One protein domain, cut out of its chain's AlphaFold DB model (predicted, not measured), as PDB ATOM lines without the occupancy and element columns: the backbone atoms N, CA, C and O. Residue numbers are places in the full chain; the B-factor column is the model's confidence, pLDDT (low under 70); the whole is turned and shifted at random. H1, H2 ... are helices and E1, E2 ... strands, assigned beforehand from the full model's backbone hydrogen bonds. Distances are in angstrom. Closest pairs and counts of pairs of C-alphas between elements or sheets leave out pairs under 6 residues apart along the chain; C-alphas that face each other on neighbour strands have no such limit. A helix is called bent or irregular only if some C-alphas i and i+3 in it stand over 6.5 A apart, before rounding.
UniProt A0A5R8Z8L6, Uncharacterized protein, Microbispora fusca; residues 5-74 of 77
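What this domain is: This is residues 5 to 74 of the 77 residues of an uncharacterized protein of Microbispora fusca (UniProt A0A5R8Z8L6). A small sheet of three antiparallel strands has one long helix, H2, packed slantwise over one face, and the part of H2 before residue 27 reaches past the sheet. Beyond that, the first residues fold back as a loose arm: residues 6 to 12 of the short helix H1 and residues 14 to 20 stick out free of the rest. The printed part has 70 residues, with H1, H2, E1, E2 and E3 following in that order; the sheet runs E1 - E2 - E3, and the class is mixed, helices and strands. The whole is loose, with a radius of gyration of the C-alphas of 13.8 A, and elongated, spanning 43 by 24 by 18 A.

Where its parts are: Begin with the sheet. E1 is residues 46 to 49, E2 is residues 52 to 57, 16.3 A long, and E3 is residues 67 to 73, 17.6 A from first to last C-alpha. Find C-alpha 73 at (22.358, 26.925, 24.951), where E3 ends. H2, residues 20 to 37, runs 25.3 A from C-alpha 20 at (15.642, 35.696, 13.912) to C-alpha 37 at (12.977, 25.214, 36.793). H1, residues 5 to 12, begins at C-alpha 5, (23.334, 42.270, 31.521), and is 12.7 A long; it is neither bent nor irregular, but only just: C-alphas 5 and 8 are 6.2 A apart.

How they stand to each other: The strands form a meander, each the antiparallel neighbour of the one before. In the hairpin E1 and E2, look for N 47 and O 54, 2.8 A apart and within hydrogen-bond range. In the hairpin E2 and E3, N 55 and O 70 are within range at 2.9 A. The sheet is only just strongly twisted, its C-alphas lying up to 4.2 A off the best plane. H2 is on one face, giving two layers, a helix layer and a sheet layer, at a height over the sheet of 10.5 A. It lies over E2 and E3, and stands at 55 degrees to E2 on the local plane, slantwise to the strands. Its closest C-alphas to E1 are those of Ala 34 and Ser 49, 5.1 A apart. H1 is not on the sheet, and H1 and H2 are apart. Every O i to N i+4 pair of H2 is within hydrogen-bond range; in H1 1 of 4 is, and 0 of 5 O i to N i+3 pairs.

The domain as a whole: The C-alphas farthest apart, those of Ala 17 and Glu 62, are 43.9 A apart. The printed part has no cut. The link E1 to E2 is tight, the other three are short, and no link is long. Mean pLDDT of the printed part is 76.2; look for low confidence, under 70, at residues 5 to 24.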
ATOM      1  N   ALA A   5      24.031  43.415  32.117       47.66
ATOM      2  CA  ALA A   5      23.334  42.270  31.521       47.66
ATOM      3  C   ALA A   5      22.777  42.600  30.121       47.66
ATOM      4  O   ALA A   5      22.846  41.786  29.206       47.66
ATOM      5  N   SER A   6      22.293  43.830  29.922       51.00
ATOM      6  CA  SER A   6      21.668  44.255  28.662       51.00
ATOM      7  C   SER A   6      22.668  44.488  27.528       51.00
ATOM      8  O   SER A   6      22.286  44.436  26.362       51.00
ATOM      9  N   LYS A   7      23.944  44.737  27.844       41.06
ATOM     10  CA  LYS A   7      24.959  45.070  26.833       41.06
ATOM     11  C   LYS A   7      25.418  43.848  26.031       41.06
ATOM     12  O   LYS A   7      25.649  43.979  24.837       41.06
ATOM     13  N   HIS A   8      25.472  42.670  26.655       49.59
ATOM     14  CA  HIS A   8      25.851  41.431  25.967       49.59
ATOM     15  C   HIS A   8      24.750  40.904  25.036       49.59
ATOM     16  O   HIS A   8      25.053  40.458  23.938       49.59
ATOM     17  N   ILE A   9      23.476  41.043  25.419       54.75
ATOM     18  CA  ILE A   9      22.334  40.631  24.580       54.75
ATOM     19  C   ILE A   9      22.211  41.517  23.325       54.75
ATOM     20  O   ILE A   9      21.788  41.058  22.267       54.75
ATOM     21  N   TRP A  10      22.615  42.787  23.428       51.12
ATOM     22  CA  TRP A  10      22.499  43.773  22.349       51.12
ATOM     23  C   TRP A  10      23.509  43.580  21.204       51.12
ATOM     24  O   TRP A  10      23.255  43.996  20.072       51.12
ATOM     25  N   GLU A  11      24.667  42.973  21.467       51.34
ATOM     26  CA  GLU A  11      25.701  42.784  20.439       51.34
ATOM     27  C   GLU A  11      25.422  41.571  19.531       51.34
ATOM     28  O   GLU A  11      25.842  41.570  18.374       51.34
ATOM     29  N   GLU A  12      24.627  40.595  19.981       52.53
ATOM     30  CA  GLU A  12      24.281  39.395  19.197       52.53
ATOM     31  C   GLU A  12      23.105  39.614  18.214       52.53
ATOM     32  O   GLU A  12      22.918  38.851  17.260       52.53
ATOM     33  N   THR A  13      22.332  40.690  18.395       52.38
ATOM     34  CA  THR A  13      21.012  40.895  17.762       52.38
ATOM     35  C   THR A  13      21.053  41.564  16.386       52.38
ATOM     36  O   THR A  13      20.110  41.451  15.604       52.38
ATOM     37  N   ARG A  14      22.129  42.276  16.029       47.81
ATOM     38  CA  ARG A  14      22.149  43.141  14.824       47.81
ATOM     39  C   ARG A  14      22.298  42.411  13.487       47.81
ATOM     40  O   ARG A  14      22.525  43.042  12.458       47.81
ATOM     41  N   GLY A  15      22.182  41.089  13.494       49.62
ATOM     42  CA  GLY A  15      22.752  40.283  12.436       49.62
ATOM     43  C   GLY A  15      21.885  39.918  11.235       49.62
ATOM     44  O   GLY A  15      22.498  39.931  10.200       49.62
ATOM     45  N   LEU A  16      20.582  39.583  11.250       46.62
ATOM     46  CA  LEU A  16      19.811  39.285  10.005       46.62
ATOM     47  C   LEU A  16      18.282  39.314  10.237       46.62
ATOM     48  O   LEU A  16      17.790  38.888  11.278       46.62
ATOM     49  N   ALA A  17      17.544  39.806   9.242       51.84
ATOM     50  CA  ALA A  17      16.152  40.239   9.317       51.84
ATOM     51  C   ALA A  17      15.085  39.110   9.375       51.84
ATOM     52  O   ALA A  17      15.225  38.046   8.777       51.84
ATOM     53  N   PHE A  18      13.994  39.405  10.093       43.59
ATOM     54  CA  PHE A  18      12.664  38.761  10.158       43.59
ATOM     55  C   PHE A  18      12.497  37.319  10.680       43.59
ATOM     56  O   PHE A  18      11.563  37.112  11.450       43.59
ATOM     57  N   SER A  19      13.375  36.349  10.402       44.50
ATOM     58  CA  SER A  19      13.236  34.981  10.976       44.50
ATOM     59  C   SER A  19      13.964  34.789  12.315       44.50
ATOM     60  O   SER A  19      13.624  33.902  13.097       44.50
ATOM     61  N   ARG A  20      14.947  35.647  12.616       49.03
ATOM     62  CA  ARG A  20      15.642  35.696  13.912       49.03
ATOM     63  C   ARG A  20      14.795  36.145  15.106       49.03
ATOM     64  O   ARG A  20      14.953  35.511  16.139       49.03
ATOM     65  N   PRO A  21      13.903  37.154  15.027       53.97
ATOM     66  CA  PRO A  21      13.160  37.605  16.206       53.97
ATOM     67  C   PRO A  21      12.298  36.501  16.829       53.97
ATOM     68  O   PRO A  21      12.222  36.428  18.047       53.97
ATOM     69  N   TYR A  22      11.724  35.598  16.026       54.25
ATOM     70  CA  TYR A  22      10.986  34.442  16.550       54.25
ATOM     71  C   TYR A  22      11.901  33.416  17.225       54.25
ATOM     72  O   TYR A  22      11.597  32.955  18.322       54.25
ATOM     73  N   ALA A  23      13.034  33.076  16.603       66.44
ATOM     74  CA  ALA A  23      14.006  32.150  17.188       66.44
ATOM     75  C   ALA A  23      14.659  32.723  18.460       66.44
ATOM     76  O   ALA A  23      14.941  31.990  19.402       66.44
ATOM     77  N   GLU A  24      14.864  34.037  18.507       69.06
ATOM     78  CA  GLU A  24      15.384  34.762  19.663       69.06
ATOM     79  C   GLU A  24      14.356  34.849  20.790       69.06
ATOM     80  O   GLU A  24      14.688  34.546  21.931       69.06
ATOM     81  N   GLN A  25      13.093  35.163  20.488       74.19
ATOM     82  CA  GLN A  25      12.012  35.120  21.475       74.19
ATOM     83  C   GLN A  25      11.805  33.712  22.039       74.19
ATOM     84  O   GLN A  25      11.657  33.561  23.251       74.19
ATOM     85  N   ALA A  26      11.842  32.681  21.190       78.06
ATOM     86  CA  ALA A  26      11.762  31.292  21.632       78.06
ATOM     87  C   ALA A  26      12.951  30.918  22.529       78.06
ATOM     88  O   ALA A  26      12.762  30.284  23.562       78.06
ATOM     89  N   ARG A  27      14.165  31.372  22.187       81.56
ATOM     90  CA  ARG A  27      15.373  31.162  22.997       81.56
ATOM     91  C   ARG A  27      15.318  31.903  24.336       81.56
ATOM     92  O   ARG A  27      15.745  31.361  25.347       81.56
ATOM     93  N   LEU A  28      14.800  33.127  24.366       84.12
ATOM     94  CA  LEU A  28      14.628  33.885  25.608       84.12
ATOM     95  C   LEU A  28      13.560  33.254  26.506       84.12
ATOM     96  O   LEU A  28      13.755  33.181  27.714       84.12
ATOM     97  N   SER A  29      12.470  32.766  25.911       86.56
ATOM     98  CA  SER A  29      11.416  32.055  26.641       86.56
ATOM     99  C   SER A  29      11.955  30.748  27.225       86.56
ATOM    100  O   SER A  29      11.793  30.507  28.413       86.56
ATOM    101  N   SER A  30      12.706  29.965  26.439       87.62
ATOM    102  CA  SER A  30      13.304  28.719  26.932       87.62
ATOM    103  C   SER A  30      14.376  28.952  27.998       87.62
ATOM    104  O   SER A  30      14.535  28.125  28.891       87.62
ATOM    105  N   LEU A  31      15.103  30.075  27.940       86.62
ATOM    106  CA  LEU A  31      16.019  30.476  29.007       86.62
ATOM    107  C   LEU A  31      15.265  30.838  30.290       86.62
ATOM    108  O   LEU A  31      15.697  30.438  31.367       86.62
ATOM    109  N   ALA A  32      14.170  31.596  30.187       87.19
ATOM    110  CA  ALA A  32      13.346  31.954  31.339       87.19
ATOM    111  C   ALA A  32      12.788  30.697  32.019       87.19
ATOM    112  O   ALA A  32      13.000  30.510  33.215       87.19
ATOM    113  N   ASP A  33      12.220  29.777  31.234       89.50
ATOM    114  CA  ASP A  33      11.745  28.485  31.731       89.50
ATOM    115  C   ASP A  33      12.880  27.683  32.387       89.50
ATOM    116  O   ASP A  33      12.704  27.102  33.457       89.50
ATOM    117  N   ALA A  34      14.074  27.664  31.785       88.00
ATOM    118  CA  ALA A  34      15.221  26.962  32.352       88.00
ATOM    119  C   ALA A  34      15.670  27.558  33.696       88.00
ATOM    120  O   ALA A  34      16.043  26.801  34.593       88.00
ATOM    121  N   ILE A  35      15.629  28.885  33.849       88.44
ATOM    122  CA  ILE A  35      15.956  29.583  35.101       88.44
ATOM    123  C   ILE A  35      14.893  29.323  36.174       88.44
ATOM    124  O   ILE A  35      15.253  29.128  37.329       88.44
ATOM    125  N   ASP A  36      13.614  29.283  35.813       88.38
ATOM    126  CA  ASP A  36      12.537  29.046  36.781       88.38
ATOM    127  C   ASP A  36      12.512  27.594  37.284       88.38
ATOM    128  O   ASP A  36      12.114  27.334  38.419       88.38
ATOM    129  N   ASN A  37      12.973  26.643  36.463       87.81
ATOM    130  CA  ASN A  37      12.977  25.214  36.793       87.81
ATOM    131  C   ASN A  37      14.324  24.686  37.314       87.81
ATOM    132  O   ASN A  37      14.417  23.512  37.678       87.81
ATOM    133  N   VAL A  38      15.388  25.496  37.336       87.75
ATOM    134  CA  VAL A  38      16.695  25.028  37.812       87.75
ATOM    135  C   VAL A  38      16.735  24.978  39.338       87.75
ATOM    136  O   VAL A  38      16.599  25.985  40.031       87.75
ATOM    137  N   GLU A  39      16.997  23.793  39.882       86.31
ATOM    138  CA  GLU A  39      17.283  23.645  41.304       86.31
ATOM    139  C   GLU A  39      18.712  24.110  41.597       86.31
ATOM    140  O   GLU A  39      19.701  23.469  41.223       86.31
ATOM    141  N   ILE A  40      18.833  25.247  42.281       81.62
ATOM    142  CA  ILE A  40      20.132  25.809  42.648       81.62
ATOM    143  C   ILE A  40      20.685  25.060  43.864       81.62
ATOM    144  O   ILE A  40      20.529  25.479  45.008       81.62
ATOM    145  N   GLY A  41      21.332  23.924  43.604       78.94
ATOM    146  CA  GLY A  41      21.975  23.102  44.635       78.94
ATOM    147  C   GLY A  41      23.478  23.345  44.782       78.94
ATOM    148  O   GLY A  41      24.038  23.103  45.846       78.94
ATOM    149  N   ASN A  42      24.141  23.835  43.728       82.50
ATOM    150  CA  ASN A  42      25.600  23.914  43.667       82.50
ATOM    151  C   ASN A  42      26.063  25.258  43.102       82.50
ATOM    152  O   ASN A  42      26.211  25.424  41.891       82.50
ATOM    153  N   TRP A  43      26.332  26.216  43.989       87.00
ATOM    154  CA  TRP A  43      26.896  27.506  43.600       87.00
ATOM    155  C   TRP A  43      28.211  27.333  42.843       87.00
ATOM    156  O   TRP A  43      29.022  26.466  43.164       87.00
ATOM    157  N   GLU A  44      28.403  28.175  41.832       82.00
ATOM    158  CA  GLU A  44      29.607  28.261  41.000       82.00
ATOM    159  C   GLU A  44      29.933  27.004  40.181       82.00
ATOM    160  O   GLU A  44      30.915  26.993  39.443       82.00
ATOM    161  N   ASN A  45      29.067  25.992  40.228       85.00
ATOM    162  CA  ASN A  45      29.146  24.807  39.394       85.00
ATOM    163  C   ASN A  45      28.138  24.874  38.245       85.00
ATOM    164  O   ASN A  45      27.133  25.586  38.298       85.00
ATOM    165  N   MET A  46      28.429  24.116  37.192       87.19
ATOM    166  CA  MET A  46      27.553  23.987  36.037       87.19
ATOM    167  C   MET A  46      26.325  23.150  36.388       87.19
ATOM    168  O   MET A  46      26.441  22.014  36.845       87.19
ATOM    169  N   MET A  47      25.153  23.719  36.143       88.94
ATOM    170  CA  MET A  47      23.845  23.094  36.293       88.94
ATOM    171  C   MET A  47      23.193  22.989  34.918       88.94
ATOM    172  O   MET A  47      23.334  23.888  34.092       88.94
ATOM    173  N   ARG A  48      22.484  21.890  34.659       88.69
ATOM    174  CA  ARG A  48      21.715  21.712  33.424       88.69
ATOM    175  C   ARG A  48      20.228  21.828  33.711       88.69
ATOM    176  O   ARG A  48      19.742  21.195  34.642       88.69
ATOM    177  N   SER A  49      19.535  22.620  32.902       88.44
ATOM    178  CA  SER A  49      18.084  22.794  32.952       88.44
ATOM    179  C   SER A  49      17.560  22.908  31.522       88.44
ATOM    180  O   SER A  49      17.896  23.852  30.808       88.44
ATOM    181  N   GLY A  50      16.818  21.896  31.067       87.38
ATOM    182  CA  GLY A  50      16.443  21.758  29.656       87.38
ATOM    183  C   GLY A  50      17.666  21.738  28.729       87.38
ATOM    184  O   GLY A  50      18.655  21.059  29.007       87.38
ATOM    185  N   ASP A  51      17.613  22.530  27.658       89.50
ATOM    186  CA  ASP A  51      18.710  22.712  26.696       89.50
ATOM    187  C   ASP A  51      19.738  23.771  27.134       89.50
ATOM    188  O   ASP A  51      20.471  24.308  26.302       89.50
ATOM    189  N   TRP A  52      19.807  24.104  28.426       90.75
ATOM    190  CA  TRP A  52      20.709  25.128  28.950       90.75
ATOM    191  C   TRP A  52      21.706  24.589  29.973       90.75
ATOM    192  O   TRP A  52      21.370  23.818  30.871       90.75
ATOM    193  N   GLU A  53      22.941  25.078  29.868       90.50
ATOM    194  CA  GLU A  53      23.960  25.028  30.914       90.50
ATOM    195  C   GLU A  53      24.013  26.379  31.624       90.50
ATOM    196  O   GLU A  53      24.288  27.407  31.004       90.50
ATOM    197  N   LEU A  54      23.757  26.371  32.928       90.69
ATOM    198  CA  LEU A  54      23.643  27.550  33.773       90.69
ATOM    199  C   LEU A  54      24.673  27.482  34.907       90.69
ATOM    200  O   LEU A  54      24.893  26.428  35.496       90.69
ATOM    201  N   ILE A  55      25.292  28.610  35.249       91.12
ATOM    202  CA  ILE A  55      26.107  28.744  36.466       91.12
ATOM    203  C   ILE A  55      25.566  29.920  37.258       91.12
ATOM    204  O   ILE A  55      25.533  31.046  36.756       91.12
ATOM    205  N   PHE A  56      25.206  29.673  38.512       90.75
ATOM    206  CA  PHE A  56      24.772  30.710  39.440       90.75
ATOM    207  C   PHE A  56      25.846  30.966  40.486       90.75
ATOM    208  O   PHE A  56      26.477  30.036  40.983       90.75
ATOM    209  N   SER A  57      26.037  32.225  40.867       88.56
ATOM    210  CA  SER A  57      26.778  32.554  42.082       88.56
ATOM    211  C   SER A  57      25.867  32.797  43.256       88.56
ATOM    212  O   SER A  57      24.789  33.383  43.104       88.56
ATOM    213  N   GLN A  58      26.392  32.429  44.422       88.19
ATOM    214  CA  GLN A  58      25.752  32.682  45.693       88.19
ATOM    215  C   GLN A  58      25.447  34.180  45.850       88.19
ATOM    216  O   GLN A  58      26.275  35.028  45.483       88.19
ATOM    217  N   PRO A  59      24.269  34.526  46.390       86.88
ATOM    218  CA  PRO A  59      23.957  35.895  46.752       86.88
ATOM    219  C   PRO A  59      25.002  36.452  47.722       86.88
ATOM    220  O   PRO A  59      25.477  35.759  48.618       86.88
ATOM    221  N   ARG A  60      25.352  37.733  47.570       84.12
ATOM    222  CA  ARG A  60      26.337  38.391  48.452       84.12
ATOM    223  C   ARG A  60      25.834  38.576  49.886       84.12
ATOM    224  O   ARG A  60      26.636  38.846  50.773       84.12
ATOM    225  N   GLN A  61      24.521  38.508  50.084       86.06
ATOM    226  CA  GLN A  61      23.840  38.654  51.366       86.06
ATOM    227  C   GLN A  61      22.597  37.765  51.366       86.06
ATOM    228  O   GLN A  61      22.015  37.499  50.312       86.06
ATOM    229  N   GLU A  62      22.193  37.327  52.552       80.25
ATOM    230  CA  GLU A  62      20.957  36.579  52.750       80.25
ATOM    231  C   GLU A  62      19.739  37.428  52.339       80.25
ATOM    232  O   GLU A  62      19.707  38.638  52.564       80.25
ATOM    233  N   GLY A  63      18.760  36.810  51.671       82.00
ATOM    234  CA  GLY A  63      17.582  37.500  51.128       82.00
ATOM    235  C   GLY A  63      17.776  38.166  49.759       82.00
ATOM    236  O   GLY A  63      16.822  38.723  49.220       82.00
ATOM    237  N   LEU A  64      18.977  38.104  49.168       82.38
ATOM    238  CA  LEU A  64      19.215  38.542  47.789       82.38
ATOM    239  C   LEU A  64      19.076  37.389  46.791       82.38
ATOM    240  O   LEU A  64      19.346  36.231  47.103       82.38
ATOM    241  N   ASN A  65      18.707  37.730  45.555       83.19
ATOM    242  CA  ASN A  65      18.598  36.756  44.475       83.19
ATOM    243  C   ASN A  65      19.972  36.229  44.048       83.19
ATOM    244  O   ASN A  65      20.970  36.961  44.029       83.19
ATOM    245  N   ALA A  66      19.989  34.961  43.643       85.44
ATOM    246  CA  ALA A  66      21.101  34.361  42.927       85.44
ATOM    247  C   ALA A  66      21.442  35.180  41.677       85.44
ATOM    248  O   ALA A  66      20.561  35.736  41.019       85.44
ATOM    249  N   VAL A  67      22.724  35.222  41.322       87.50
ATOM    250  CA  VAL A  67      23.162  35.889  40.091       87.50
ATOM    251  C   VAL A  67      23.549  34.829  39.076       87.50
ATOM    252  O   VAL A  67      24.464  34.043  39.319       87.50
ATOM    253  N   LEU A  68      22.871  34.830  37.930       88.50
ATOM    254  CA  LEU A  68      23.257  34.029  36.777       88.50
ATOM    255  C   LEU A  68      24.576  34.574  36.210       88.50
ATOM    256  O   LEU A  68      24.628  35.693  35.700       88.50
ATOM    257  N   LYS A  69      25.656  33.800  36.341       87.81
ATOM    258  CA  LYS A  69      26.998  34.133  35.838       87.81
ATOM    259  C   LYS A  69      27.223  33.639  34.414       87.81
ATOM    260  O   LYS A  69      27.993  34.243  33.674       87.81
ATOM    261  N   HIS A  70      26.598  32.525  34.055       87.38
ATOM    262  CA  HIS A  70      26.776  31.891  32.758       87.38
ATOM    263  C   HIS A  70      25.476  31.235  32.318       87.38
ATOM    264  O   HIS A  70      24.826  30.583  33.132       87.38
ATOM    265  N   ALA A  71      25.144  31.387  31.039       89.25
ATOM    266  CA  ALA A  71      24.079  30.654  30.380       89.25
ATOM    267  C   ALA A  71      24.538  30.282  28.973       89.25
ATOM    268  O   ALA A  71      24.917  31.152  28.188       89.25
ATOM    269  N   ARG A  72      24.509  28.991  28.660       86.12
ATOM    270  CA  ARG A  72      24.867  28.462  27.348       86.12
ATOM    271  C   ARG A  72      23.772  27.539  26.848       86.12
ATOM    272  O   ARG A  72      23.410  26.585  27.524       86.12
ATOM    273  N   HIS A  73      23.292  27.804  25.640       85.81
ATOM    274  CA  HIS A  73      22.358  26.925  24.951       85.81
ATOM    275  C   HIS A  73      23.107  25.730  24.344       85.81
ATOM    276  O   HIS A  73      24.138  25.905  23.689       85.81
ATOM    277  N   LEU A  74      22.592  24.525  24.566       84.38
ATOM    278  CA  LEU A  74      23.141  23.258  24.084       84.38
ATOM    279  C   LEU A  74      22.568  22.829  22.730       84.38
ATOM    280  O   LEU A  74      23.218  22.063  22.020       84.38
TER     281      LEU A  74